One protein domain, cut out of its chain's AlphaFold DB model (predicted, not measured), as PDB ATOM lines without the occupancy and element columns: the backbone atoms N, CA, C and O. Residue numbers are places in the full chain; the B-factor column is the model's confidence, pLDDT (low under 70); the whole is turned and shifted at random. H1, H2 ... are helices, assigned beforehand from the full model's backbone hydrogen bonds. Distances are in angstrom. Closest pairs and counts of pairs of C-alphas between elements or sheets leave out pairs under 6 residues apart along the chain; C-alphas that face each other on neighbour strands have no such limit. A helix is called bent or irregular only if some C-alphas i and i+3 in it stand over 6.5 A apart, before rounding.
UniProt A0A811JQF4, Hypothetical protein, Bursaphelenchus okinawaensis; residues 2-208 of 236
ATOM      1  N   GLN A   2     -20.574 -37.350  44.222       53.97
ATOM      2  CA  GLN A   2     -20.133 -37.650  42.840       53.97
ATOM      3  C   GLN A   2     -21.168 -37.215  41.782       53.97
ATOM      4  O   GLN A   2     -20.809 -36.726  40.712       53.97
ATOM      5  N   THR A   3     -22.454 -37.311  42.129       58.88
ATOM      6  CA  THR A   3     -23.590 -36.797  41.357       58.88
ATOM      7  C   THR A   3     -23.472 -35.309  41.022       58.88
ATOM      8  O   THR A   3     -23.590 -34.958  39.855       58.88
ATOM      9  N   TYR A   4     -23.135 -34.441  41.982       60.22
ATOM     10  CA  TYR A   4     -23.016 -32.993  41.750       60.22
ATOM     11  C   TYR A   4     -21.888 -32.647  40.762       60.22
ATOM     12  O   TYR A   4     -22.052 -31.809  39.876       60.22
ATOM     13  N   HIS A   5     -20.747 -33.340  40.854       63.69
ATOM     14  CA  HIS A   5     -19.638 -33.147  39.915       63.69
ATOM     15  C   HIS A   5     -19.996 -33.624  38.500       63.69
ATOM     16  O   HIS A   5     -19.615 -32.986  37.512       63.69
ATOM     17  N   LYS A   6     -20.730 -34.739  38.388       68.31
ATOM     18  CA  LYS A   6     -21.221 -35.251  37.104       68.31
ATOM     19  C   LYS A   6     -22.192 -34.256  36.465       68.31
ATOM     20  O   LYS A   6     -21.986 -33.907  35.304       68.31
ATOM     21  N   SER A   7     -23.140 -33.727  37.243       71.44
ATOM     22  CA  SER A   7     -24.089 -32.705  36.791       71.44
ATOM     23  C   SER A   7     -23.376 -31.445  36.315       71.44
ATOM     24  O   SER A   7     -23.612 -31.013  35.197       71.44
ATOM     25  N   PHE A   8     -22.423 -30.900  37.082       71.25
ATOM     26  CA  PHE A   8     -21.700 -29.698  36.652       71.25
ATOM     27  C   PHE A   8     -20.938 -29.902  35.344       71.25
ATOM     28  O   PHE A   8     -20.975 -29.050  34.460       71.25
ATOM     29  N   ARG A   9     -20.221 -31.023  35.220       73.00
ATOM     30  CA  ARG A   9     -19.435 -31.317  34.023       73.00
ATOM     31  C   ARG A   9     -20.338 -31.439  32.794       73.00
ATOM     32  O   ARG A   9     -19.991 -30.915  31.742       73.00
ATOM     33  N   GLN A  10     -21.479 -32.112  32.939       75.38
ATOM     34  CA  GLN A  10     -22.485 -32.218  31.885       75.38
ATOM     35  C   GLN A  10     -23.052 -30.845  31.532       75.38
ATOM     36  O   GLN A  10     -23.001 -30.471  30.366       75.38
ATOM     37  N   THR A  11     -23.498 -30.067  32.523       76.94
ATOM     38  CA  THR A  11     -24.014 -28.710  32.311       76.94
ATOM     39  C   THR A  11     -22.999 -27.854  31.574       76.94
ATOM     40  O   THR A  11     -23.355 -27.243  30.579       76.94
ATOM     41  N   PHE A  12     -21.731 -27.856  31.994       75.38
ATOM     42  CA  PHE A  12     -20.662 -27.099  31.347       75.38
ATOM     43  C   PHE A  12     -20.451 -27.521  29.885       75.38
ATOM     44  O   PHE A  12     -20.333 -26.672  29.005       75.38
ATOM     45  N   LEU A  13     -20.431 -28.827  29.608       77.38
ATOM     46  CA  LEU A  13     -20.195 -29.351  28.264       77.38
ATOM     47  C   LEU A  13     -21.380 -29.064  27.329       77.38
ATOM     48  O   LEU A  13     -21.163 -28.593  26.217       77.38
ATOM     49  N   TYR A  14     -22.621 -29.245  27.795       78.12
ATOM     50  CA  TYR A  14     -23.825 -28.859  27.046       78.12
ATOM     51  C   TYR A  14     -23.873 -27.359  26.783       78.12
ATOM     52  O   TYR A  14     -24.174 -26.927  25.677       78.12
ATOM     53  N   LEU A  15     -23.518 -26.563  27.787       78.56
ATOM     54  CA  LEU A  15     -23.435 -25.117  27.683       78.56
ATOM     55  C   LEU A  15     -22.383 -24.654  26.669       78.56
ATOM     56  O   LEU A  15     -22.593 -23.619  26.049       78.56
ATOM     57  N   ASN A  16     -21.272 -25.374  26.506       75.38
ATOM     58  CA  ASN A  16     -20.279 -25.091  25.465       75.38
ATOM     59  C   ASN A  16     -20.727 -25.582  24.088       75.38
ATOM     60  O   ASN A  16     -20.487 -24.915  23.090       75.38
ATOM     61  N   LEU A  17     -21.404 -26.729  24.023       77.00
ATOM     62  CA  LEU A  17     -21.930 -27.261  22.771       77.00
ATOM     63  C   LEU A  17     -23.006 -26.342  22.184       77.00
ATOM     64  O   LEU A  17     -22.914 -25.970  21.020       77.00
ATOM     65  N   MET A  18     -23.972 -25.921  23.005       77.19
ATOM     66  CA  MET A  18     -25.004 -24.954  22.611       77.19
ATOM     67  C   MET A  18     -24.393 -23.646  22.098       77.19
ATOM     68  O   MET A  18     -24.947 -23.023  21.202       77.19
ATOM     69  N   PHE A  19     -23.229 -23.254  22.618       74.31
ATOM     70  CA  PHE A  19     -22.510 -22.064  22.166       74.31
ATOM     71  C   PHE A  19     -21.796 -22.242  20.838       74.31
ATOM     72  O   PHE A  19     -21.821 -21.346  20.000       74.31
ATOM     73  N   ASN A  20     -21.180 -23.401  20.624       75.31
ATOM     74  CA  ASN A  20     -20.631 -23.723  19.313       75.31
ATOM     75  C   ASN A  20     -21.753 -23.734  18.264       75.31
ATOM     76  O   ASN A  20     -21.559 -23.226  17.167       75.31
ATOM     77  N   LEU A  21     -22.943 -24.236  18.619       76.00
ATOM     78  CA  LEU A  21     -24.112 -24.205  17.740       76.00
ATOM     79  C   LEU A  21     -24.623 -22.779  17.488       76.00
ATOM     80  O   LEU A  21     -24.895 -22.446  16.340       76.00
ATOM     81  N   SER A  22     -24.707 -21.915  18.507       73.25
ATOM     82  CA  SER A  22     -25.137 -20.524  18.297       73.25
ATOM     83  C   SER A  22     -24.152 -19.736  17.433       73.25
ATOM     84  O   SER A  22     -24.577 -18.965  16.580       73.25
ATOM     85  N   ALA A  23     -22.844 -19.972  17.588       71.75
ATOM     86  CA  ALA A  23     -21.826 -19.368  16.728       71.75
ATOM     87  C   ALA A  23     -21.967 -19.803  15.256       71.75
ATOM     88  O   ALA A  23     -21.676 -19.016  14.360       71.75
ATOM     89  N   LEU A  24     -22.457 -21.022  14.991       69.00
ATOM     90  CA  LEU A  24     -22.739 -21.505  13.633       69.00
ATOM     91  C   LEU A  24     -23.998 -20.876  13.015       69.00
ATOM     92  O   LEU A  24     -24.102 -20.816  11.791       69.00
ATOM     93  N   CYS A  25     -24.939 -20.384  13.826       69.38
ATOM     94  CA  CYS A  25     -26.119 -19.675  13.325       69.38
ATOM     95  C   CYS A  25     -25.780 -18.284  12.771       69.38
ATOM     96  O   CYS A  25     -26.544 -17.752  11.969       69.38
ATOM     97  N   HIS A  26     -24.648 -17.698  13.167       72.62
ATOM     98  CA  HIS A  26     -24.295 -16.340  12.769       72.62
ATOM     99  C   HIS A  26     -23.938 -16.207  11.269       72.62
ATOM    100  O   HIS A  26     -24.578 -15.406  10.589       72.62
ATOM    101  N   PRO A  27     -23.057 -17.048  10.683       70.06
ATOM    102  CA  PRO A  27     -22.838 -17.063   9.231       70.06
ATOM    103  C   PRO A  27     -24.121 -17.304   8.426       70.06
ATOM    104  O   PRO A  27     -24.288 -16.776   7.328       70.06
ATOM    105  N   ALA A  28     -25.050 -18.102   8.968       66.94
ATOM    106  CA  ALA A  28     -26.342 -18.338   8.331       66.94
ATOM    107  C   ALA A  28     -27.211 -17.069   8.326       66.94
ATOM    108  O   ALA A  28     -27.877 -16.791   7.328       66.94
ATOM    109  N   ALA A  29     -27.174 -16.275   9.402       72.56
ATOM    110  CA  ALA A  29     -27.859 -14.989   9.472       72.56
ATOM    111  C   ALA A  29     -27.271 -13.969   8.482       72.56
ATOM    112  O   ALA A  29     -28.036 -13.334   7.758       72.56
ATOM    113  N   GLU A  30     -25.941 -13.875   8.371       73.25
ATOM    114  CA  GLU A  30     -25.281 -13.006   7.383       73.25
ATOM    115  C   GLU A  30     -25.642 -13.394   5.942       73.25
ATOM    116  O   GLU A  30     -25.878 -12.534   5.092       73.25
ATOM    117  N   PHE A  31     -25.745 -14.695   5.656       72.81
ATOM    118  CA  PHE A  31     -26.144 -15.171   4.332       72.81
ATOM    119  C   PHE A  31     -27.581 -14.755   3.983       72.81
ATOM    120  O   PHE A  31     -27.852 -14.302   2.868       72.81
ATOM    121  N   ILE A  32     -28.498 -14.864   4.951       71.56
ATOM    122  CA  ILE A  32     -29.887 -14.408   4.813       71.56
ATOM    123  C   ILE A  32     -29.928 -12.890   4.607       71.56
ATOM    124  O   ILE A  32     -30.655 -12.402   3.743       71.56
ATOM    125  N   GLU A  33     -29.127 -12.136   5.357       71.25
ATOM    126  CA  GLU A  33     -29.048 -10.683   5.231       71.25
ATOM    127  C   GLU A  33     -28.556 -10.254   3.844       71.25
ATOM    128  O   GLU A  33     -29.197  -9.410   3.206       71.25
ATOM    129  N   HIS A  34     -27.482 -10.875   3.346       76.44
ATOM    130  CA  HIS A  34     -26.937 -10.602   2.018       76.44
ATOM    131  C   HIS A  34     -27.959 -10.894   0.914       76.44
ATOM    132  O   HIS A  34     -28.143 -10.082   0.004       76.44
ATOM    133  N   TYR A  35     -28.676 -12.018   1.024       73.69
ATOM    134  CA  TYR A  35     -29.725 -12.383   0.076       73.69
ATOM    135  C   TYR A  35     -30.860 -11.356   0.074       73.69
ATOM    136  O   TYR A  35     -31.243 -10.835  -0.972       73.69
ATOM    137  N   LEU A  36     -31.344 -10.986   1.260       69.81
ATOM    138  CA  LEU A  36     -32.422 -10.019   1.400       69.81
ATOM    139  C   LEU A  36     -31.998  -8.605   0.955       69.81
ATOM    140  O   LEU A  36     -32.853  -7.801   0.582       69.81
ATOM    141  N   TRP A  37     -30.714  -8.228   1.047       70.25
ATOM    142  CA  TRP A  37     -30.223  -6.910   0.602       70.25
ATOM    143  C   TRP A  37     -30.378  -6.723  -0.913       70.25
ATOM    144  O   TRP A  37     -30.660  -5.622  -1.380       70.25
ATOM    145  N   LYS A  38     -30.263  -7.813  -1.679       73.69
ATOM    146  CA  LYS A  38     -30.338  -7.799  -3.143       73.69
ATOM    147  C   LYS A  38     -31.725  -7.422  -3.686       73.69
ATOM    148  O   LYS A  38     -31.813  -6.935  -4.807       73.69
ATOM    149  N   GLU A  39     -32.789  -7.610  -2.904       71.62
ATOM    150  CA  GLU A  39     -34.177  -7.396  -3.349       71.62
ATOM    151  C   GLU A  39     -34.794  -6.046  -2.929       71.62
ATOM    152  O   GLU A  39     -35.933  -5.751  -3.287       71.62
ATOM    153  N   CYS A  40     -34.084  -5.187  -2.187       64.69
ATOM    154  CA  CYS A  40     -34.684  -3.959  -1.650       64.69
ATOM    155  C   CYS A  40     -34.446  -2.742  -2.565       64.69
ATOM    156  O   CYS A  40     -33.364  -2.163  -2.579       64.69
ATOM    157  N   SER A  41     -35.472  -2.327  -3.316       68.94
ATOM    158  CA  SER A  41     -35.400  -1.210  -4.275       68.94
ATOM    159  C   SER A  41     -35.780   0.166  -3.702       68.94
ATOM    160  O   SER A  41     -35.576   1.181  -4.365       68.94
ATOM    161  N   SER A  42     -36.317   0.240  -2.475       76.56
ATOM    162  CA  SER A  42     -36.823   1.491  -1.887       76.56
ATOM    163  C   SER A  42     -35.962   2.007  -0.729       76.56
ATOM    164  O   SER A  42     -35.734   1.320   0.269       76.56
ATOM    165  N   ILE A  43     -35.534   3.267  -0.847       73.94
ATOM    166  CA  ILE A  43     -34.634   3.964   0.090       73.94
ATOM    167  C   ILE A  43     -35.208   4.017   1.518       73.94
ATOM    168  O   ILE A  43     -34.464   3.896   2.488       73.94
ATOM    169  N   TYR A  44     -36.529   4.165   1.672       69.75
ATOM    170  CA  TYR A  44     -37.154   4.304   2.994       69.75
ATOM    171  C   TYR A  44     -37.160   2.986   3.782       69.75
ATOM    172  O   TYR A  44     -36.798   2.956   4.959       69.75
ATOM    173  N   TYR A  45     -37.489   1.876   3.112       74.19
ATOM    174  CA  TYR A  45     -37.420   0.538   3.705       74.19
ATOM    175  C   TYR A  45     -35.983   0.148   4.069       74.19
ATOM    176  O   TYR A  45     -35.772  -0.568   5.046       74.19
ATOM    177  N   CYS A  46     -34.999   0.680   3.339       75.19
ATOM    178  CA  CYS A  46     -33.584   0.441   3.595       75.19
ATOM    179  C   CYS A  46     -33.140   0.974   4.973       75.19
ATOM    180  O   CYS A  46     -32.478   0.259   5.721       75.19
ATOM    181  N   ASN A  47     -33.579   2.177   5.367       74.94
ATOM    182  CA  ASN A  47     -33.173   2.785   6.643       74.94
ATOM    183  C   ASN A  47     -33.759   2.063   7.866       74.94
ATOM    184  O   ASN A  47     -33.022   1.736   8.793       74.94
ATOM    185  N   ILE A  48     -35.067   1.778   7.864       73.94
ATOM    186  CA  ILE A  48     -35.725   1.064   8.976       73.94
ATOM    187  C   ILE A  48     -35.109  -0.326   9.142       73.94
ATOM    188  O   ILE A  48     -34.810  -0.764  10.253       73.94
ATOM    189  N   ARG A  49     -34.874  -1.012   8.023       75.38
ATOM    190  CA  ARG A  49     -34.278  -2.340   8.021       75.38
ATOM    191  C   ARG A  49     -32.834  -2.329   8.522       75.38
ATOM    192  O   ARG A  49     -32.485  -3.193   9.319       75.38
ATOM    193  N   LEU A  50     -32.029  -1.341   8.124       75.81
ATOM    194  CA  LEU A  50     -30.669  -1.158   8.631       75.81
ATOM    195  C   LEU A  50     -30.662  -0.951  10.152       75.81
ATOM    196  O   LEU A  50     -29.859  -1.568  10.847       75.81
ATOM    197  N   SER A  51     -31.581  -0.142  10.688       73.69
ATOM    198  CA  SER A  51     -31.707   0.049  12.138       73.69
ATOM    199  C   SER A  51     -32.072  -1.245  12.872       73.69
ATOM    200  O   SER A  51     -31.506  -1.524  13.927       73.69
ATOM    201  N   ILE A  52     -32.980  -2.057  12.314       76.81
ATOM    202  CA  ILE A  52     -33.351  -3.360  12.889       76.81
ATOM    203  C   ILE A  52     -32.157  -4.319  12.875       76.81
ATOM    204  O   ILE A  52     -31.877  -4.953  13.890       76.81
ATOM    205  N   LEU A  53     -31.432  -4.403  11.758       77.62
ATOM    206  CA  LEU A  53     -30.244  -5.252  11.628       77.62
ATOM    207  C   LEU A  53     -29.160  -4.855  12.632       77.62
ATOM    208  O   LEU A  53     -28.618  -5.709  13.334       77.62
ATOM    209  N   LEU A  54     -28.913  -3.555  12.787       73.88
ATOM    210  CA  LEU A  54     -27.934  -3.055  13.743       73.88
ATOM    211  C   LEU A  54     -28.343  -3.343  15.199       73.88
ATOM    212  O   LEU A  54     -27.502  -3.717  16.016       73.88
ATOM    213  N   ALA A  55     -29.636  -3.224  15.521       74.19
ATOM    214  CA  ALA A  55     -30.166  -3.579  16.835       74.19
ATOM    215  C   ALA A  55     -30.025  -5.085  17.120       74.19
ATOM    216  O   ALA A  55     -29.599  -5.462  18.210       74.19
ATOM    217  N   MET A  56     -30.317  -5.940  16.137       78.12
ATOM    218  CA  MET A  56     -30.146  -7.394  16.254       78.12
ATOM    219  C   MET A  56     -28.674  -7.774  16.432       78.12
ATOM    220  O   MET A  56     -28.354  -8.546  17.331       78.12
ATOM    221  N   SER A  57     -27.769  -7.167  15.659       73.62
ATOM    222  CA  SER A  57     -26.319  -7.351  15.803       73.62
ATOM    223  C   SER A  57     -25.822  -6.927  17.191       73.62
ATOM    224  O   SER A  57     -25.010  -7.619  17.806       73.62
ATOM    225  N   TYR A  58     -26.349  -5.830  17.743       75.75
ATOM    226  CA  TYR A  58     -26.014  -5.396  19.098       75.75
ATOM    227  C   TYR A  58     -26.532  -6.360  20.179       75.75
ATOM    228  O   TYR A  58     -25.818  -6.650  21.142       75.75
ATOM    229  N   ILE A  59     -27.748  -6.891  20.018       76.56
ATOM    230  CA  ILE A  59     -28.308  -7.916  20.911       76.56
ATOM    231  C   ILE A  59     -27.480  -9.202  20.843       76.56
ATOM    232  O   ILE A  59     -27.236  -9.819  21.883       76.56
ATOM    233  N   ASP A  60     -27.016  -9.593  19.657       75.38
ATOM    234  CA  ASP A  60     -26.160 -10.766  19.477       75.38
ATOM    235  C   ASP A  60     -24.799 -10.553  20.160       75.38
ATOM    236  O   ASP A  60     -24.365 -11.369  20.975       75.38
ATOM    237  N   PHE A  61     -24.186  -9.378  19.976       76.38
ATOM    238  CA  PHE A  61     -22.960  -8.991  20.681       76.38
ATOM    239  C   PHE A  61     -23.121  -9.030  22.211       76.38
ATOM    240  O   PHE A  61     -22.281  -9.595  22.921       76.38
ATOM    241  N   LEU A  62     -24.216  -8.472  22.738       78.19
ATOM    242  CA  LEU A  62     -24.538  -8.536  24.166       78.19
ATOM    243  C   LEU A  62     -24.738  -9.977  24.630       78.19
ATOM    244  O   LEU A  62     -24.265 -10.348  25.706       78.19
ATOM    245  N   SER A  63     -25.417 -10.788  23.823       79.12
ATOM    246  CA  SER A  63     -25.666 -12.197  24.110       79.12
ATOM    247  C   SER A  63     -24.343 -12.951  24.220       79.12
ATOM    248  O   SER A  63     -24.104 -13.581  25.247       79.12
ATOM    249  N   VAL A  64     -23.424 -12.794  23.260       74.75
ATOM    250  CA  VAL A  64     -22.058 -13.348  23.319       74.75
ATOM    251  C   VAL A  64     -21.316 -12.878  24.576       74.75
ATOM    252  O   VAL A  64     -20.664 -13.681  25.249       74.75
ATOM    253  N   TYR A  65     -21.444 -11.608  24.960       76.38
ATOM    254  CA  TYR A  65     -20.818 -11.087  26.177       76.38
ATOM    255  C   TYR A  65     -21.384 -11.726  27.460       76.38
ATOM    256  O   TYR A  65     -20.631 -12.232  28.299       76.38
ATOM    257  N   PHE A  66     -22.711 -11.773  27.614       77.31
ATOM    258  CA  PHE A  66     -23.373 -12.437  28.744       77.31
ATOM    259  C   PHE A  66     -23.068 -13.937  28.788       77.31
ATOM    260  O   PHE A  66     -22.874 -14.515  29.863       77.31
ATOM    261  N   MET A  67     -22.952 -14.559  27.618       72.88
ATOM    262  CA  MET A  67     -22.541 -15.943  27.464       72.88
ATOM    263  C   MET A  67     -21.142 -16.196  28.043       72.88
ATOM    264  O   MET A  67     -20.940 -17.234  28.672       72.88
ATOM    265  N   GLN A  68     -20.200 -15.255  27.923       71.81
ATOM    266  CA  GLN A  68     -18.884 -15.350  28.573       71.81
ATOM    267  C   GLN A  68     -18.956 -15.102  30.082       71.81
ATOM    268  O   GLN A  68     -18.281 -15.777  30.867       71.81
ATOM    269  N   LEU A  69     -19.823 -14.179  30.511       76.12
ATOM    270  CA  LEU A  69     -20.029 -13.860  31.924       76.12
ATOM    271  C   LEU A  69     -20.486 -15.087  32.732       76.12
ATOM    272  O   LEU A  69     -20.128 -15.223  33.903       76.12
ATOM    273  N   LYS A  70     -21.217 -16.025  32.117       76.00
ATOM    274  CA  LYS A  70     -21.716 -17.230  32.800       76.00
ATOM    275  C   LYS A  70     -20.605 -18.061  33.447       76.00
ATOM    276  O   LYS A  70     -20.824 -18.645  34.504       76.00
ATOM    277  N   PHE A  71     -19.411 -18.116  32.850       73.12
ATOM    278  CA  PHE A  71     -18.294 -18.866  33.429       73.12
ATOM    279  C   PHE A  71     -17.773 -18.188  34.688       73.12
ATOM    280  O   PHE A  71     -17.418 -18.876  35.646       73.12
ATOM    281  N   PHE A  72     -17.786 -16.854  34.719       76.00
ATOM    282  CA  PHE A  72     -17.498 -16.099  35.933       76.00
ATOM    283  C   PHE A  72     -18.565 -16.357  36.984       76.00
ATOM    284  O   PHE A  72     -18.206 -16.632  38.121       76.00
ATOM    285  N   ILE A  73     -19.849 -16.341  36.610       78.69
ATOM    286  CA  ILE A  73     -20.955 -16.632  37.533       78.69
ATOM    287  C   ILE A  73     -20.811 -18.039  38.118       78.69
ATOM    288  O   ILE A  73     -20.824 -18.178  39.334       78.69
ATOM    289  N   LEU A  74     -20.576 -19.066  37.296       75.25
ATOM    290  CA  LEU A  74     -20.373 -20.447  37.757       75.25
ATOM    291  C   LEU A  74     -19.119 -20.596  38.633       75.25
ATOM    292  O   LEU A  74     -19.130 -21.326  39.625       75.25
ATOM    293  N   ALA A  75     -18.023 -19.912  38.290       75.25
ATOM    294  CA  ALA A  75     -16.820 -19.881  39.121       75.25
ATOM    295  C   ALA A  75     -17.093 -19.218  40.476       75.25
ATOM    296  O   ALA A  75     -16.657 -19.720  41.514       75.25
ATOM    297  N   PHE A  76     -17.847 -18.119  40.466       75.50
ATOM    298  CA  PHE A  76     -18.250 -17.396  41.660       75.50
ATOM    299  C   PHE A  76     -19.187 -18.197  42.536       75.50
ATOM    300  O   PHE A  76     -18.947 -18.277  43.734       75.50
ATOM    301  N   GLU A  77     -20.218 -18.798  41.956       75.94
ATOM    302  CA  GLU A  77     -21.177 -19.640  42.657       75.94
ATOM    303  C   GLU A  77     -20.447 -20.766  43.384       75.94
ATOM    304  O   GLU A  77     -20.645 -20.959  44.578       75.94
ATOM    305  N   ARG A  78     -19.507 -21.440  42.714       72.75
ATOM    306  CA  ARG A  78     -18.695 -22.498  43.330       72.75
ATOM    307  C   ARG A  78     -17.816 -21.996  44.459       72.75
ATOM    308  O   ARG A  78     -17.721 -22.635  45.504       72.75
ATOM    309  N   LEU A  79     -17.177 -20.853  44.259       70.50
ATOM    310  CA  LEU A  79     -16.344 -20.250  45.288       70.50
ATOM    311  C   LEU A  79     -17.171 -19.796  46.495       70.50
ATOM    312  O   LEU A  79     -16.739 -19.919  47.641       70.50
ATOM    313  N   TYR A  80     -18.359 -19.270  46.232       73.06
ATOM    314  CA  TYR A  80     -19.292 -18.799  47.235       73.06
ATOM    315  C   TYR A  80     -19.893 -19.962  48.023       73.06
ATOM    316  O   TYR A  80     -19.844 -19.934  49.251       73.06
ATOM    317  N   ALA A  81     -20.364 -21.008  47.338       70.25
ATOM    318  CA  ALA A  81     -20.842 -22.249  47.941       70.25
ATOM    319  C   ALA A  81     -19.765 -22.880  48.835       70.25
ATOM    320  O   ALA A  81     -20.052 -23.305  49.950       70.25
ATOM    321  N   PHE A  82     -18.506 -22.855  48.390       68.44
ATOM    322  CA  PHE A  82     -17.377 -23.314  49.192       68.44
ATOM    323  C   PHE A  82     -17.169 -22.456  50.453       68.44
ATOM    324  O   PHE A  82     -17.069 -22.979  51.561       68.44
ATOM    325  N   ARG A  83     -17.136 -21.124  50.311       67.31
ATOM    326  CA  ARG A  83     -16.836 -20.202  51.419       67.31
ATOM    327  C   ARG A  83     -17.952 -20.120  52.457       67.31
ATOM    328  O   ARG A  83     -17.671 -19.906  53.632       67.31
ATOM    329  N   ARG A  84     -19.208 -20.243  52.032       63.19
ATOM    330  CA  ARG A  84     -20.370 -20.147  52.917       63.19
ATOM    331  C   ARG A  84     -20.809 -21.482  53.493       63.19
ATOM    332  O   ARG A  84     -21.830 -21.489  54.154       63.19
ATOM    333  N   ARG A  85     -20.077 -22.585  53.345       64.06
ATOM    334  CA  ARG A  85     -20.544 -23.870  53.888       64.06
ATOM    335  C   ARG A  85     -20.779 -23.855  55.405       64.06
ATOM    336  O   ARG A  85     -21.808 -24.340  55.844       64.06
ATOM    337  N   SER A  86     -19.916 -23.185  56.174       56.50
ATOM    338  CA  SER A  86     -20.110 -22.987  57.625       56.50
ATOM    339  C   SER A  86     -21.184 -21.944  57.977       56.50
ATOM    340  O   SER A  86     -21.589 -21.832  59.125       56.50
ATOM    341  N   VAL A  87     -21.597 -21.127  57.004       52.91
ATOM    342  CA  VAL A  87     -22.606 -20.060  57.148       52.91
ATOM    343  C   VAL A  87     -23.976 -20.544  56.653       52.91
ATOM    344  O   VAL A  87     -24.993 -20.079  57.142       52.91
ATOM    345  N   TYR A  88     -24.019 -21.506  55.731       45.03
ATOM    346  CA  TYR A  88     -25.235 -22.134  55.210       45.03
ATOM    347  C   TYR A  88     -25.953 -22.979  56.259       45.03
ATOM    348  O   TYR A  88     -27.161 -23.149  56.154       45.03
ATOM    349  N   GLU A  89     -25.240 -23.467  57.273       45.41
ATOM    350  CA  GLU A  89     -25.881 -24.127  58.410       45.41
ATOM    351  C   GLU A  89     -26.504 -23.118  59.390       45.41
ATOM    352  O   GLU A  89     -27.478 -23.472  60.051       45.41
ATOM    353  N   HIS A  90     -26.026 -21.861  59.473       50.34
ATOM    354  CA  HIS A  90     -26.359 -20.990  60.616       50.34
ATOM    355  C   HIS A  90     -26.649 -19.497  60.358       50.34
ATOM    356  O   HIS A  90     -26.974 -18.810  61.323       50.34
ATOM    357  N   LEU A  91     -26.571 -18.934  59.143       41.31
ATOM    358  CA  LEU A  91     -26.827 -17.493  58.967       41.31
ATOM    359  C   LEU A  91     -27.458 -17.086  57.624       41.31
ATOM    360  O   LEU A  91     -26.798 -16.968  56.584       41.31
ATOM    361  N   GLU A  92     -28.734 -16.704  57.710       49.56
ATOM    362  CA  GLU A  92     -29.356 -15.697  56.856       49.56
ATOM    363  C   GLU A  92     -28.631 -14.363  57.068       49.56
ATOM    364  O   GLU A  92     -28.803 -13.732  58.103       49.56
ATOM    365  N   ASN A  93     -27.794 -13.915  56.123       45.91
ATOM    366  CA  ASN A  93     -27.782 -12.495  55.750       45.91
ATOM    367  C   ASN A  93     -26.916 -12.141  54.534       45.91
ATOM    368  O   ASN A  93     -25.940 -12.808  54.160       45.91
ATOM    369  N   ARG A  94     -27.374 -11.067  53.889       59.62
ATOM    370  CA  ARG A  94     -26.965 -10.485  52.606       59.62
ATOM    371  C   ARG A  94     -25.688  -9.630  52.755       59.62
ATOM    372  O   ARG A  94     -25.269  -9.348  53.866       59.62
ATOM    373  N   ILE A  95     -25.115  -9.193  51.620       47.03
ATOM    374  CA  ILE A  95     -24.195  -8.030  51.427       47.03
ATOM    375  C   ILE A  95     -22.746  -8.315  50.937       47.03
ATOM    376  O   ILE A  95     -22.110  -7.433  50.373       47.03
ATOM    377  N   SER A  96     -22.215  -9.539  50.926       46.16
ATOM    378  CA  SER A  96     -20.777  -9.737  50.594       46.16
ATOM    379  C   SER A  96     -20.410  -9.921  49.099       46.16
ATOM    380  O   SER A  96     -19.238 -10.102  48.780       46.16
ATOM    381  N   ALA A  97     -21.365  -9.919  48.163       47.56
ATOM    382  CA  ALA A  97     -21.139 -10.451  46.807       47.56
ATOM    383  C   ALA A  97     -20.486  -9.484  45.789       47.56
ATOM    384  O   ALA A  97     -19.887  -9.952  44.826       47.56
ATOM    385  N   LYS A  98     -20.554  -8.155  45.977       45.38
ATOM    386  CA  LYS A  98     -20.142  -7.187  44.930       45.38
ATOM    387  C   LYS A  98     -18.678  -6.728  44.975       45.38
ATOM    388  O   LYS A  98     -18.113  -6.459  43.924       45.38
ATOM    389  N   ILE A  99     -18.045  -6.667  46.149       45.16
ATOM    390  CA  ILE A  99     -16.672  -6.121  46.300       45.16
ATOM    391  C   ILE A  99     -15.625  -7.239  46.449       45.16
ATOM    392  O   ILE A  99     -14.451  -7.078  46.129       45.16
ATOM    393  N   ILE A 100     -16.061  -8.428  46.865       52.25
ATOM    394  CA  ILE A 100     -15.177  -9.569  47.117       52.25
ATOM    395  C   ILE A 100     -14.648 -10.179  45.809       52.25
ATOM    396  O   ILE A 100     -13.584 -10.791  45.813       52.25
ATOM    397  N   GLY A 101     -15.325  -9.980  44.676       53.53
ATOM    398  CA  GLY A 101     -15.021 -10.722  43.459       53.53
ATOM    399  C   GLY A 101     -13.632 -10.485  42.864       53.53
ATOM    400  O   GLY A 101     -12.906 -11.435  42.576       53.53
ATOM    401  N   THR A 102     -13.214  -9.229  42.744       50.53
ATOM    402  CA  THR A 102     -11.954  -8.848  42.085       50.53
ATOM    403  C   THR A 102     -10.718  -9.132  42.943       50.53
ATOM    404  O   THR A 102      -9.714  -9.628  42.429       50.53
ATOM    405  N   VAL A 103     -10.786  -8.889  44.257       53.91
ATOM    406  CA  VAL A 103      -9.670  -9.159  45.189       53.91
ATOM    407  C   VAL A 103      -9.497 -10.659  45.434       53.91
ATOM    408  O   VAL A 103      -8.374 -11.154  45.578       53.91
ATOM    409  N   VAL A 104     -10.600 -11.409  45.446       57.88
ATOM    410  CA  VAL A 104     -10.551 -12.849  45.689       57.88
ATOM    411  C   VAL A 104     -10.011 -13.606  44.482       57.88
ATOM    412  O   VAL A 104      -9.236 -14.538  44.684       57.88
ATOM    413  N   PHE A 105     -10.270 -13.172  43.246       60.94
ATOM    414  CA  PHE A 105      -9.760 -13.868  42.061       60.94
ATOM    415  C   PHE A 105      -8.234 -14.030  42.029       60.94
ATOM    416  O   PHE A 105      -7.741 -15.111  41.712       60.94
ATOM    417  N   LYS A 106      -7.469 -13.005  42.431       67.44
ATOM    418  CA  LYS A 106      -5.998 -13.107  42.500       67.44
ATOM    419  C   LYS A 106      -5.508 -14.012  43.637       67.44
ATOM    420  O   LYS A 106      -4.430 -14.592  43.534       67.44
ATOM    421  N   ASN A 107      -6.291 -14.157  44.706       73.69
ATOM    422  CA  ASN A 107      -5.883 -14.850  45.930       73.69
ATOM    423  C   ASN A 107      -6.545 -16.219  46.139       73.69
ATOM    424  O   ASN A 107      -6.190 -16.911  47.092       73.69
ATOM    425  N   ILE A 108      -7.441 -16.656  45.249       73.75
ATOM    426  CA  ILE A 108      -8.171 -17.931  45.347       73.75
ATOM    427  C   ILE A 108      -7.245 -19.115  45.633       73.75
ATOM    428  O   ILE A 108      -7.530 -19.915  46.519       73.75
ATOM    429  N   GLY A 109      -6.102 -19.208  44.945       75.62
ATOM    430  CA  GLY A 109      -5.161 -20.310  45.159       75.62
ATOM    431  C   GLY A 109      -4.554 -20.316  46.567       75.62
ATOM    432  O   GLY A 109      -4.369 -21.379  47.156       75.62
ATOM    433  N   ARG A 110      -4.279 -19.134  47.136       81.25
ATOM    434  CA  ARG A 110      -3.773 -18.997  48.513       81.25
ATOM    435  C   ARG A 110      -4.863 -19.333  49.526       81.25
ATOM    436  O   ARG A 110      -4.601 -20.058  50.480       81.25
ATOM    437  N   ILE A 111      -6.084 -18.864  49.272       78.50
ATOM    438  CA  ILE A 111      -7.257 -19.117  50.110       78.50
ATOM    439  C   ILE A 111      -7.564 -20.622  50.161       78.50
ATOM    440  O   ILE A 111      -7.686 -21.180  51.246       78.50
ATOM    441  N   LEU A 112      -7.599 -21.308  49.014       74.81
ATOM    442  CA  LEU A 112      -7.828 -22.757  48.954       74.81
ATOM    443  C   LEU A 112      -6.745 -23.545  49.707       74.81
ATOM    444  O   LEU A 112      -7.068 -24.462  50.459       74.81
ATOM    445  N   LYS A 113      -5.465 -23.159  49.575       80.38
ATOM    446  CA  LYS A 113      -4.363 -23.773  50.341       80.38
ATOM    447  C   LYS A 113      -4.505 -23.556  51.848       80.38
ATOM    448  O   LYS A 113      -4.191 -24.465  52.613       80.38
ATOM    449  N   TYR A 114      -4.959 -22.377  52.267       83.69
ATOM    450  CA  TYR A 114      -5.220 -22.073  53.672       83.69
ATOM    451  C   TYR A 114      -6.343 -22.956  54.230       83.69
ATOM    452  O   TYR A 114      -6.129 -23.646  55.224       83.69
ATOM    453  N   TYR A 115      -7.495 -23.024  53.551       77.94
ATOM    454  CA  TYR A 115      -8.612 -23.873  53.979       77.94
ATOM    455  C   TYR A 115      -8.247 -25.359  54.006       77.94
ATOM    456  O   TYR A 115      -8.616 -26.056  54.942       77.94
ATOM    457  N   ARG A 116      -7.433 -25.837  53.056       78.62
ATOM    458  CA  ARG A 116      -6.945 -27.225  53.047       78.62
ATOM    459  C   ARG A 116      -6.147 -27.603  54.298       78.62
ATOM    460  O   ARG A 116      -6.165 -28.758  54.693       78.62
ATOM    461  N   ARG A 117      -5.418 -26.661  54.902       84.12
ATOM    462  CA  ARG A 117      -4.680 -26.912  56.154       84.12
ATOM    463  C   ARG A 117      -5.587 -26.888  57.382       84.12
ATOM    464  O   ARG A 117      -5.215 -27.443  58.405       84.12
ATOM    465  N   LYS A 118      -6.738 -26.220  57.282       83.50
ATOM    466  CA  LYS A 118      -7.697 -26.043  58.378       83.50
ATOM    467  C   LYS A 118      -8.819 -27.090  58.373       83.50
ATOM    468  O   LYS A 118      -9.549 -27.168  59.353       83.50
ATOM    469  N   SER A 119      -8.960 -27.875  57.303       82.19
ATOM    470  CA  SER A 119     -10.014 -28.886  57.197       82.19
ATOM    471  C   SER A 119      -9.906 -29.914  58.317       82.19
ATOM    472  O   SER A 119      -8.844 -30.512  58.492       82.19
ATOM    473  N   GLN A 120     -10.999 -30.125  59.045       86.00
ATOM    474  CA  GLN A 120     -11.028 -31.024  60.203       86.00
ATOM    475  C   GLN A 120     -11.414 -32.448  59.813       86.00
ATOM    476  O   GLN A 120     -11.004 -33.405  60.465       86.00
ATOM    477  N   THR A 121     -12.188 -32.599  58.737       87.31
ATOM    478  CA  THR A 121     -12.681 -33.905  58.300       87.31
ATOM    479  C   THR A 121     -11.997 -34.370  57.021       87.31
ATOM    480  O   THR A 121     -11.634 -33.582  56.140       87.31
ATOM    481  N   LEU A 122     -11.854 -35.692  56.896       81.88
ATOM    482  CA  LEU A 122     -11.324 -36.333  55.695       81.88
ATOM    483  C   LEU A 122     -12.152 -35.923  54.465       81.88
ATOM    484  O   LEU A 122     -11.594 -35.519  53.445       81.88
ATOM    485  N   THR A 123     -13.481 -35.944  54.599       81.50
ATOM    486  CA  THR A 123     -14.444 -35.552  53.562       81.50
ATOM    487  C   THR A 123     -14.228 -34.116  53.090       81.50
ATOM    488  O   THR A 123     -14.100 -33.886  51.888       81.50
ATOM    489  N   GLU A 124     -14.090 -33.167  54.018       75.88
ATOM    490  CA  GLU A 124     -13.828 -31.761  53.697       75.88
ATOM    491  C   GLU A 124     -12.504 -31.605  52.933       75.88
ATOM    492  O   GLU A 124     -12.443 -30.930  51.903       75.88
ATOM    493  N   SER A 125     -11.446 -32.295  53.367       79.69
ATOM    494  CA  SER A 125     -10.149 -32.249  52.684       79.69
ATOM    495  C   SER A 125     -10.217 -32.782  51.239       79.69
ATOM    496  O   SER A 125      -9.581 -32.224  50.334       79.69
ATOM    497  N   PHE A 126     -11.028 -33.819  50.990       83.25
ATOM    498  CA  PHE A 126     -11.261 -34.371  49.655       83.25
ATOM    499  C   PHE A 126     -12.026 -33.396  48.760       83.25
ATOM    500  O   PHE A 126     -11.643 -33.194  47.605       83.25
ATOM    501  N   GLU A 127     -13.066 -32.757  49.281       78.31
ATOM    502  CA  GLU A 127     -13.864 -31.771  48.548       78.31
ATOM    503  C   GLU A 127     -13.045 -30.518  48.210       78.31
ATOM    504  O   GLU A 127     -13.118 -30.005  47.087       78.31
ATOM    505  N   ILE A 128     -12.199 -30.059  49.138       80.94
ATOM    506  CA  ILE A 128     -11.252 -28.963  48.896       80.94
ATOM    507  C   ILE A 128     -10.295 -29.338  47.772       80.94
ATOM    508  O   ILE A 128     -10.091 -28.552  46.846       80.94
ATOM    509  N   LYS A 129      -9.735 -30.550  47.811       83.50
ATOM    510  CA  LYS A 129      -8.816 -31.042  46.778       83.50
ATOM    511  C   LYS A 129      -9.493 -31.131  45.408       83.50
ATOM    512  O   LYS A 129      -8.888 -30.761  44.404       83.50
ATOM    513  N   GLN A 130     -10.749 -31.576  45.348       81.06
ATOM    514  CA  GLN A 130     -11.524 -31.587  44.104       81.06
ATOM    515  C   GLN A 130     -11.764 -30.170  43.579       81.06
ATOM    516  O   GLN A 130     -11.511 -29.900  42.407       81.06
ATOM    517  N   THR A 131     -12.179 -29.249  44.449       81.25
ATOM    518  CA  THR A 131     -12.392 -27.840  44.092       81.25
ATOM    519  C   THR A 131     -11.098 -27.193  43.598       81.25
ATOM    520  O   THR A 131     -11.109 -26.483  42.595       81.25
ATOM    521  N   GLU A 132      -9.964 -27.490  44.238       83.44
ATOM    522  CA  GLU A 132      -8.634 -27.038  43.819       83.44
ATOM    523  C   GLU A 132      -8.290 -27.533  42.407       83.44
ATOM    524  O   GLU A 132      -7.834 -26.748  41.572       83.44
ATOM    525  N   ASN A 133      -8.546 -28.811  42.116       83.81
ATOM    526  CA  ASN A 133      -8.301 -29.399  40.799       83.81
ATOM    527  C   ASN A 133      -9.190 -28.779  39.718       83.81
ATOM    528  O   ASN A 133      -8.690 -28.415  38.656       83.81
ATOM    529  N   ILE A 134     -10.487 -28.600  39.983       83.62
ATOM    530  CA  ILE A 134     -11.377 -27.968  39.004       83.62
ATOM    531  C   ILE A 134     -10.980 -26.507  38.787       83.62
ATOM    532  O   ILE A 134     -10.935 -26.041  37.654       83.62
ATOM    533  N   ASN A 135     -10.646 -25.787  39.855       84.25
ATOM    534  CA  ASN A 135     -10.236 -24.396  39.751       84.25
ATOM    535  C   ASN A 135      -8.940 -24.238  38.936       84.25
ATOM    536  O   ASN A 135      -8.831 -23.311  38.138       84.25
ATOM    537  N   LYS A 136      -7.987 -25.173  39.060       86.44
ATOM    538  CA  LYS A 136      -6.787 -25.222  38.204       86.44
ATOM    539  C   LYS A 136      -7.131 -25.339  36.716       86.44
ATOM    540  O   LYS A 136      -6.454 -24.716  35.909       86.44
ATOM    541  N   ILE A 137      -8.185 -26.080  36.370       86.88
ATOM    542  CA  ILE A 137      -8.655 -26.261  34.986       86.88
ATOM    543  C   ILE A 137      -9.493 -25.059  34.514       86.88
ATOM    544  O   ILE A 137      -9.364 -24.614  33.381       86.88
ATOM    545  N   MET A 138     -10.352 -24.494  35.363       85.25
ATOM    546  CA  MET A 138     -11.191 -23.349  34.981       85.25
ATOM    547  C   MET A 138     -10.384 -22.062  34.790       85.25
ATOM    548  O   MET A 138     -10.774 -21.205  34.000       85.25
ATOM    549  N   TRP A 139      -9.263 -21.905  35.494       85.62
ATOM    550  CA  TRP A 139      -8.523 -20.647  35.513       85.62
ATOM    551  C   TRP A 139      -7.945 -20.219  34.152       85.62
ATOM    552  O   TRP A 139      -8.129 -19.059  33.782       85.62
ATOM    553  N   PRO A 140      -7.298 -21.098  33.363       90.81
ATOM    554  CA  PRO A 140      -6.843 -20.749  32.016       90.81
ATOM    555  C   PRO A 140      -7.993 -20.391  31.071       90.81
ATOM    556  O   PRO A 140      -7.861 -19.450  30.295       90.81
ATOM    557  N   VAL A 141      -9.134 -21.082  31.185       89.06
ATOM    558  CA  VAL A 141     -10.336 -20.789  30.387       89.06
ATOM    559  C   VAL A 141     -10.866 -19.392  30.712       89.06
ATOM    560  O   VAL A 141     -11.063 -18.588  29.808       89.06
ATOM    561  N   LEU A 142     -11.001 -19.060  31.999       86.31
ATOM    562  CA  LEU A 142     -11.429 -17.728  32.438       86.31
ATOM    563  C   LEU A 142     -10.459 -16.633  31.987       86.31
ATOM    564  O   LEU A 142     -10.898 -15.577  31.543       86.31
ATOM    565  N   LYS A 143      -9.145 -16.879  32.057       87.62
ATOM    566  CA  LYS A 143      -8.126 -15.938  31.568       87.62
ATOM    567  C   LYS A 143      -8.244 -15.694  30.066       87.62
ATOM    568  O   LYS A 143      -8.267 -14.539  29.647       87.62
ATOM    569  N   ALA A 144      -8.351 -16.755  29.270       90.69
ATOM    570  CA  ALA A 144      -8.570 -16.626  27.833       90.69
ATOM    571  C   ALA A 144      -9.863 -15.847  27.541       90.69
ATOM    572  O   ALA A 144      -9.856 -14.949  26.707       90.69
ATOM    573  N   GLY A 145     -10.928 -16.106  28.308       86.50
ATOM    574  CA  GLY A 145     -12.190 -15.373  28.218       86.50
ATOM    575  C   GLY A 145     -12.049 -13.889  28.563       86.50
ATOM    576  O   GLY A 145     -12.598 -13.053  27.853       86.50
ATOM    577  N   THR A 146     -11.272 -13.530  29.597       85.44
ATOM    578  CA  THR A 146     -10.996 -12.113  29.909       85.44
ATOM    579  C   THR A 146     -10.229 -11.413  28.794       85.44
ATOM    580  O   THR A 146     -10.580 -10.291  28.448       85.44
ATOM    581  N   ILE A 147      -9.213 -12.071  28.222       90.00
ATOM    582  CA  ILE A 147      -8.417 -11.508  27.126       90.00
ATOM    583  C   ILE A 147      -9.324 -11.279  25.920       90.00
ATOM    584  O   ILE A 147      -9.385 -10.164  25.412       90.00
ATOM    585  N   LEU A 148     -10.102 -12.296  25.540       89.62
ATOM    586  CA  LEU A 148     -11.080 -12.193  24.467       89.62
ATOM    587  C   LEU A 148     -12.036 -11.019  24.704       89.62
ATOM    588  O   LEU A 148     -12.147 -10.152  23.848       89.62
ATOM    589  N   ALA A 149     -12.670 -10.938  25.878       85.88
ATOM    590  CA  ALA A 149     -13.594  -9.854  26.197       85.88
ATOM    591  C   ALA A 149     -12.937  -8.473  26.040       85.88
ATOM    592  O   ALA A 149     -13.530  -7.588  25.431       85.88
ATOM    593  N   THR A 150     -11.696  -8.299  26.510       87.69
ATOM    594  CA  THR A 150     -10.965  -7.034  26.336       87.69
ATOM    595  C   THR A 150     -10.627  -6.724  24.880       87.69
ATOM    596  O   THR A 150     -10.698  -5.564  24.483       87.69
ATOM    597  N   THR A 151     -10.300  -7.738  24.074       89.75
ATOM    598  CA  THR A 151     -10.013  -7.587  22.642       89.75
ATOM    599  C   THR A 151     -11.269  -7.257  21.836       89.75
ATOM    600  O   THR A 151     -11.174  -6.530  20.854       89.75
ATOM    601  N   LEU A 152     -12.443  -7.740  22.259       88.25
ATOM    602  CA  LEU A 152     -13.728  -7.472  21.604       88.25
ATOM    603  C   LEU A 152     -14.330  -6.106  21.989       88.25
ATOM    604  O   LEU A 152     -15.147  -5.569  21.245       88.25
ATOM    605  N   SER A 153     -13.934  -5.511  23.121       88.56
ATOM    606  CA  SER A 153     -14.476  -4.224  23.598       88.56
ATOM    607  C   SER A 153     -14.439  -3.075  22.571       88.56
ATOM    608  O   SER A 153     -15.443  -2.366  22.465       88.56
ATOM    609  N   PRO A 154     -13.360  -2.864  21.785       91.00
ATOM    610  CA  PRO A 154     -13.320  -1.807  20.770       91.00
ATOM    611  C   PRO A 154     -14.388  -1.964  19.685       91.00
ATOM    612  O   PRO A 154     -14.880  -0.967  19.162       91.00
ATOM    613  N   ALA A 155     -14.804  -3.197  19.378       88.56
ATOM    614  CA  ALA A 155     -15.861  -3.432  18.407       88.56
ATOM    615  C   ALA A 155     -17.197  -2.842  18.859       88.56
ATOM    616  O   ALA A 155     -17.915  -2.271  18.045       88.56
ATOM    617  N   GLY A 156     -17.497  -2.902  20.159       86.12
ATOM    618  CA  GLY A 156     -18.687  -2.269  20.725       86.12
ATOM    619  C   GLY A 156     -18.738  -0.765  20.443       86.12
ATOM    620  O   GLY A 156     -19.791  -0.241  20.093       86.12
ATOM    621  N   LEU A 157     -17.590  -0.081  20.511       89.81
ATOM    622  CA  LEU A 157     -17.497   1.342  20.173       89.81
ATOM    623  C   LEU A 157     -17.763   1.594  18.686       89.81
ATOM    624  O   LEU A 157     -18.434   2.567  18.351       89.81
ATOM    625  N   ILE A 158     -17.293   0.707  17.803       90.38
ATOM    626  CA  ILE A 158     -17.542   0.798  16.357       90.38
ATOM    627  C   ILE A 158     -19.033   0.602  16.050       90.38
ATOM    628  O   ILE A 158     -19.581   1.362  15.256       90.38
ATOM    629  N   ILE A 159     -19.713  -0.344  16.712       85.62
ATOM    630  CA  ILE A 159     -21.170  -0.542  16.573       85.62
ATOM    631  C   ILE A 159     -21.925   0.716  16.996       85.62
ATOM    632  O   ILE A 159     -22.785   1.195  16.265       85.62
ATOM    633  N   ILE A 160     -21.596   1.260  18.172       85.69
ATOM    634  CA  ILE A 160     -22.240   2.464  18.707       85.69
ATOM    635  C   ILE A 160     -22.003   3.642  17.756       85.69
ATOM    636  O   ILE A 160     -22.947   4.340  17.395       85.69
ATOM    637  N   HIS A 161     -20.770   3.835  17.286       89.25
ATOM    638  CA  HIS A 161     -20.463   4.883  16.318       89.25
ATOM    639  C   HIS A 161     -21.275   4.713  15.026       89.25
ATOM    640  O   HIS A 161     -21.880   5.668  14.553       89.25
ATOM    641  N   GLN A 162     -21.351   3.499  14.480       85.81
ATOM    642  CA  GLN A 162     -22.143   3.195  13.286       85.81
ATOM    643  C   GLN A 162     -23.655   3.419  13.503       85.81
ATOM    644  O   GLN A 162     -24.351   3.783  12.558       85.81
ATOM    645  N   ALA A 163     -24.158   3.229  14.728       81.12
ATOM    646  CA  ALA A 163     -25.561   3.444  15.088       81.12
ATOM    647  C   ALA A 163     -25.953   4.924  15.133       81.12
ATOM    648  O   ALA A 163     -27.024   5.303  14.662       81.12
ATOM    649  N   PHE A 164     -25.106   5.746  15.758       84.94
ATOM    650  CA  PHE A 164     -25.442   7.127  16.113       84.94
ATOM    651  C   PHE A 164     -24.822   8.166  15.176       84.94
ATOM    652  O   PHE A 164     -25.326   9.285  15.088       84.94
ATOM    653  N   CYS A 165     -23.742   7.827  14.472       86.44
ATOM    654  CA  CYS A 165     -23.064   8.728  13.548       86.44
ATOM    655  C   CYS A 165     -23.388   8.373  12.095       86.44
ATOM    656  O   CYS A 165     -23.612   7.217  11.739       86.44
ATOM    657  N   ARG A 166     -23.396   9.384  11.219       80.50
ATOM    658  CA  ARG A 166     -23.649   9.186   9.788       80.50
ATOM    659  C   ARG A 166     -22.542   8.306   9.204       80.50
ATOM    660  O   ARG A 166     -21.387   8.726   9.134       80.50
ATOM    661  N   SER A 167     -22.898   7.085   8.815       78.38
ATOM    662  CA  SER A 167     -21.928   6.103   8.338       78.38
ATOM    663  C   SER A 167     -21.304   6.544   7.015       78.38
ATOM    664  O   SER A 167     -22.002   6.801   6.034       78.38
ATOM    665  N   THR A 168     -19.976   6.628   6.990       91.38
ATOM    666  CA  THR A 168     -19.212   6.710   5.743       91.38
ATOM    667  C   THR A 168     -18.888   5.298   5.255       91.38
ATOM    668  O   THR A 168     -18.917   4.338   6.028       91.38
ATOM    669  N   VAL A 169     -18.518   5.160   3.978       89.88
ATOM    670  CA  VAL A 169     -18.100   3.868   3.391       89.88
ATOM    671  C   VAL A 169     -16.992   3.205   4.221       89.88
ATOM    672  O   VAL A 169     -17.015   1.996   4.440       89.88
ATOM    673  N   PHE A 170     -16.068   4.012   4.753       92.31
ATOM    674  CA  PHE A 170     -15.000   3.550   5.634       92.31
ATOM    675  C   PHE A 170     -15.534   2.907   6.924       92.31
ATOM    676  O   PHE A 170     -15.152   1.783   7.242       92.31
ATOM    677  N   TRP A 171     -16.438   3.579   7.646       89.00
ATOM    678  CA  TRP A 171     -16.998   3.064   8.904       89.00
ATOM    679  C   TRP A 171     -17.813   1.791   8.704       89.00
ATOM    680  O   TRP A 171     -17.706   0.865   9.505       89.00
ATOM    681  N   SER A 172     -18.554   1.715   7.599       85.81
ATOM    682  CA  SER A 172     -19.274   0.506   7.203       85.81
ATOM    683  C   SER A 172     -18.313  -0.670   6.972       85.81
ATOM    684  O   SER A 172     -18.463  -1.729   7.577       85.81
ATOM    685  N   SER A 173     -17.246  -0.469   6.188       88.56
ATOM    686  CA  SER A 173     -16.227  -1.504   5.949       88.56
ATOM    687  C   SER A 173     -15.514  -1.940   7.233       88.56
ATOM    688  O   SER A 173     -15.253  -3.131   7.430       88.56
ATOM    689  N   LEU A 174     -15.193  -0.986   8.113       90.50
ATOM    690  CA  LEU A 174     -14.560  -1.262   9.399       90.50
ATOM    691  C   LEU A 174     -15.487  -2.080  10.307       90.50
ATOM    692  O   LEU A 174     -15.026  -3.027  10.941       90.50
ATOM    693  N   TYR A 175     -16.782  -1.756  10.329       87.38
ATOM    694  CA  TYR A 175     -17.798  -2.504  11.065       87.38
ATOM    695  C   TYR A 175     -17.858  -3.968  10.607       87.38
ATOM    696  O   TYR A 175     -17.657  -4.854  11.436       87.38
ATOM    697  N   TYR A 176     -18.019  -4.230   9.305       84.94
ATOM    698  CA  TYR A 176     -18.092  -5.602   8.779       84.94
ATOM    699  C   TYR A 176     -16.818  -6.404   9.054       84.94
ATOM    700  O   TYR A 176     -16.874  -7.557   9.481       84.94
ATOM    701  N   THR A 177     -15.649  -5.790   8.861       87.56
ATOM    702  CA  THR A 177     -14.361  -6.452   9.126       87.56
ATOM    703  C   THR A 177     -14.214  -6.795  10.608       87.56
ATOM    704  O   THR A 177     -13.809  -7.903  10.960       87.56
ATOM    705  N   THR A 178     -14.575  -5.857  11.486       89.38
ATOM    706  CA  THR A 178     -14.487  -6.050  12.937       89.38
ATOM    707  C   THR A 178     -15.470  -7.111  13.421       89.38
ATOM    708  O   THR A 178     -15.111  -7.934  14.259       89.38
ATOM    709  N   MET A 179     -16.688  -7.137  12.875       83.25
ATOM    710  CA  MET A 179     -17.682  -8.165  13.183       83.25
ATOM    711  C   MET A 179     -17.184  -9.556  12.821       83.25
ATOM    712  O   MET A 179     -17.108 -10.418  13.693       83.25
ATOM    713  N   ASN A 180     -16.732  -9.744  11.582       84.06
ATOM    714  CA  ASN A 180     -16.158 -11.011  11.133       84.06
ATOM    715  C   ASN A 180     -15.013 -11.479  12.039       84.06
ATOM    716  O   ASN A 180     -14.973 -12.631  12.474       84.06
ATOM    717  N   LEU A 181     -14.103 -10.566  12.385       87.00
ATOM    718  CA  LEU A 181     -12.993 -10.865  13.284       87.00
ATOM    719  C   LEU A 181     -13.478 -11.265  14.686       87.00
ATOM    720  O   LEU A 181     -12.956 -12.224  15.256       87.00
ATOM    721  N   ASN A 182     -14.496 -10.593  15.227       86.62
ATOM    722  CA  ASN A 182     -15.090 -10.960  16.510       86.62
ATOM    723  C   ASN A 182     -15.639 -12.387  16.493       86.62
ATOM    724  O   ASN A 182     -15.352 -13.152  17.414       86.62
ATOM    725  N   TYR A 183     -16.386 -12.766  15.453       82.69
ATOM    726  CA  TYR A 183     -16.942 -14.116  15.344       82.69
ATOM    727  C   TYR A 183     -15.856 -15.177  15.254       82.69
ATOM    728  O   TYR A 183     -15.926 -16.183  15.962       82.69
ATOM    729  N   VAL A 184     -14.811 -14.928  14.464       85.38
ATOM    730  CA  VAL A 184     -13.656 -15.830  14.378       85.38
ATOM    731  C   VAL A 184     -12.990 -15.991  15.746       85.38
ATOM    732  O   VAL A 184     -12.737 -17.115  16.178       85.38
ATOM    733  N   LEU A 185     -12.748 -14.896  16.471       88.00
ATOM    734  CA  LEU A 185     -12.138 -14.952  17.801       88.00
ATOM    735  C   LEU A 185     -13.016 -15.693  18.819       88.00
ATOM    736  O   LEU A 185     -12.507 -16.489  19.615       88.00
ATOM    737  N   VAL A 186     -14.332 -15.474  18.786       85.12
ATOM    738  CA  VAL A 186     -15.298 -16.178  19.643       85.12
ATOM    739  C   VAL A 186     -15.316 -17.671  19.324       85.12
ATOM    740  O   VAL A 186     -15.256 -18.483  20.249       85.12
ATOM    741  N   ALA A 187     -15.323 -18.048  18.043       83.69
ATOM    742  CA  ALA A 187     -15.277 -19.439  17.606       83.69
ATOM    743  C   ALA A 187     -13.971 -20.130  18.031       83.69
ATOM    744  O   ALA A 187     -14.004 -21.226  18.594       83.69
ATOM    745  N   LEU A 188     -12.821 -19.470  17.853       88.31
ATOM    746  CA  LEU A 188     -11.519 -19.977  18.300       88.31
ATOM    747  C   LEU A 188     -11.478 -20.180  19.815       88.31
ATOM    748  O   LEU A 188     -10.989 -21.205  20.292       88.31
ATOM    749  N   TYR A 189     -12.025 -19.242  20.588       88.75
ATOM    750  CA  TYR A 189     -12.134 -19.392  22.034       88.75
ATOM    751  C   TYR A 189     -13.077 -20.534  22.433       88.75
ATOM    752  O   TYR A 189     -12.778 -21.295  23.358       88.75
ATOM    753  N   ALA A 190     -14.214 -20.681  21.756       84.50
ATOM    754  CA  ALA A 190     -15.165 -21.748  22.037       84.50
ATOM    755  C   ALA A 190     -14.550 -23.128  21.734       84.50
ATOM    756  O   ALA A 190     -14.635 -24.047  22.558       84.50
ATOM    757  N   PHE A 191     -13.806 -23.236  20.631       85.56
ATOM    758  CA  PHE A 191     -13.014 -24.414  20.288       85.56
ATOM    759  C   PHE A 191     -11.915 -24.694  21.322       85.56
ATOM    760  O   PHE A 191     -11.823 -25.812  21.839       85.56
ATOM    761  N   PHE A 192     -11.123 -23.679  21.686       91.75
ATOM    762  CA  PHE A 192     -10.087 -23.775  22.716       91.75
ATOM    763  C   PHE A 192     -10.667 -24.247  24.051       91.75
ATOM    764  O   PHE A 192     -10.194 -25.229  24.616       91.75
ATOM    765  N   SER A 193     -11.706 -23.580  24.552       88.62
ATOM    766  CA  SER A 193     -12.304 -23.879  25.854       88.62
ATOM    767  C   SER A 193     -12.913 -25.279  25.889       88.62
ATOM    768  O   SER A 193     -12.706 -26.007  26.861       88.62
ATOM    769  N   THR A 194     -13.599 -25.695  24.821       85.62
ATOM    770  CA  THR A 194     -14.174 -27.041  24.695       85.62
ATOM    771  C   THR A 194     -13.080 -28.102  24.670       85.62
ATOM    772  O   THR A 194     -13.125 -29.035  25.471       85.62
ATOM    773  N   THR A 195     -12.065 -27.932  23.822       88.88
ATOM    774  CA  THR A 195     -10.946 -28.877  23.689       88.88
ATOM    775  C   THR A 195     -10.138 -28.968  24.981       88.88
ATOM    776  O   THR A 195      -9.835 -30.062  25.454       88.88
ATOM    777  N   TYR A 196      -9.844 -27.829  25.611       91.00
ATOM    778  CA  TYR A 196      -9.086 -27.763  26.856       91.00
ATOM    779  C   TYR A 196      -9.818 -28.458  28.007       91.00
ATOM    780  O   TYR A 196      -9.227 -29.251  28.743       91.00
ATOM    781  N   VAL A 197     -11.115 -28.192  28.160       86.38
ATOM    782  CA  VAL A 197     -11.955 -28.822  29.188       86.38
ATOM    783  C   VAL A 197     -12.092 -30.313  28.909       86.38
ATOM    784  O   VAL A 197     -11.939 -31.118  29.824       86.38
ATOM    785  N   TYR A 198     -12.319 -30.698  27.654       86.06
ATOM    786  CA  TYR A 198     -12.396 -32.097  27.248       86.06
ATOM    787  C   TYR A 198     -11.109 -32.866  27.575       86.06
ATOM    788  O   TYR A 198     -11.171 -33.938  28.176       86.06
ATOM    789  N   TYR A 199      -9.948 -32.287  27.261       88.75
ATOM    790  CA  TYR A 199      -8.640 -32.871  27.549       88.75
ATOM    791  C   TYR A 199      -8.397 -33.025  29.058       88.75
ATOM    792  O   TYR A 199      -8.045 -34.105  29.525       88.75
ATOM    793  N   ASN A 200      -8.639 -31.970  29.843       87.19
ATOM    794  CA  ASN A 200      -8.319 -31.966  31.274       87.19
ATOM    795  C   ASN A 200      -9.304 -32.764  32.136       87.19
ATOM    796  O   ASN A 200      -8.903 -33.355  33.136       87.19
ATOM    797  N   PHE A 201     -10.589 -32.805  31.776       81.44
ATOM    798  CA  PHE A 201     -11.545 -33.673  32.465       81.44
ATOM    799  C   PHE A 201     -11.492 -35.125  31.965       81.44
ATOM    800  O   PHE A 201     -12.118 -35.989  32.587       81.44
ATOM    801  N   GLY A 202     -10.750 -35.387  30.878       73.94
ATOM    802  CA  GLY A 202     -10.635 -36.671  30.187       73.94
ATOM    803  C   GLY A 202     -11.963 -37.122  29.586       73.94
ATOM    804  O   GLY A 202     -13.021 -36.767  30.087       73.94
ATOM    805  N   ILE A 203     -11.972 -37.956  28.547       62.69
ATOM    806  CA  ILE A 203     -13.193 -38.689  28.163       62.69
ATOM    807  C   ILE A 203     -13.715 -39.403  29.415       62.69
ATOM    808  O   ILE A 203     -12.918 -39.894  30.212       62.69
ATOM    809  N   LEU A 204     -15.036 -39.451  29.603       54.22
ATOM    810  CA  LEU A 204     -15.748 -40.121  30.706       54.22
ATOM    811  C   LEU A 204     -15.233 -41.535  31.098       54.22
ATOM    812  O   LEU A 204     -15.691 -42.073  32.096       54.22
ATOM    813  N   GLY A 205     -14.299 -42.135  30.355       49.06
ATOM    814  CA  GLY A 205     -13.789 -43.497  30.505       49.06
ATOM    815  C   GLY A 205     -12.593 -43.711  31.438       49.06
ATOM    816  O   GLY A 205     -12.233 -44.861  31.655       49.06
ATOM    817  N   LYS A 206     -11.981 -42.676  32.029       52.31
ATOM    818  CA  LYS A 206     -11.042 -42.875  33.156       52.31
ATOM    819  C   LYS A 206     -11.638 -42.397  34.473       52.31
ATOM    820  O   LYS A 206     -10.950 -41.816  35.306       52.31
ATOM    821  N   THR A 207     -12.904 -42.716  34.735       53.91
ATOM    822  CA  THR A 207     -13.179 -43.196  36.087       53.91
ATOM    823  C   THR A 207     -12.366 -44.474  36.218       53.91
ATOM    824  O   THR A 207     -12.843 -45.557  35.889       53.91
ATOM    825  N   THR A 208     -11.118 -44.359  36.679       51.12
ATOM    826  CA  THR A 208     -10.626 -45.367  37.602       51.12
ATOM    827  C   THR A 208     -11.727 -45.429  38.642       51.12
ATOM    828  O   THR A 208     -11.859 -44.545  39.489       51.12
TER     829      THR A 208
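What this domain is: This is residues 2 to 208 of the 236 residues of the protein "Hypothetical protein" of Bursaphelenchus okinawaensis (UniProt A0A811JQF4). H1 and H2 lie side by side in a long bundle, with H5 and H6 packed over them. H4 folds back on one end of H5, where residues 84 to 95 stick out. The printed part, 207 residues with six helices, H1 to H6, is all helix and loose, with a radius of gyration of the C-alphas of 22.1 A and spans of 75 by 42 by 26 A.

How they stand to each other: Start at H5, residues 122 to 164, one helix by its hydrogen bonds but bent into H5a, 122 to 151, and H5b, 154 to 164; C-alphas 151 and 154 are 6.9 A apart. H5a touches H6, residues 169 to 201, closest at C-alphas 141 and 193, 5.8 A. H6 touches H1, residues 2 to 37, closest at C-alphas 190 and 20, 6.4 A. H5a touches H2, residues 43 to 83, closest at C-alphas 145 and 68, 6.7 A. H4, residues 100 to 118, and H5a, both irregular, with C-alphas 106 and 109 7.7 A and 137 and 140 6.52 A apart, form a hairpin. H3, residues 85 to 88, touches no helix. Every O i to N i+4 pair is within hydrogen-bond range in H5b and H6.

Where its parts are: Find C-alpha 2 at (-20.133, -37.650, 42.840), where H1 begins its 53.2 A; H6 ends at C-alpha 201, (-11.545, -33.673, 32.465).

The domain as a whole: The printed part has no cut, H3 to H4 is a long link, and pLDDT is under 70 at 43 residues, among them 82 to 106.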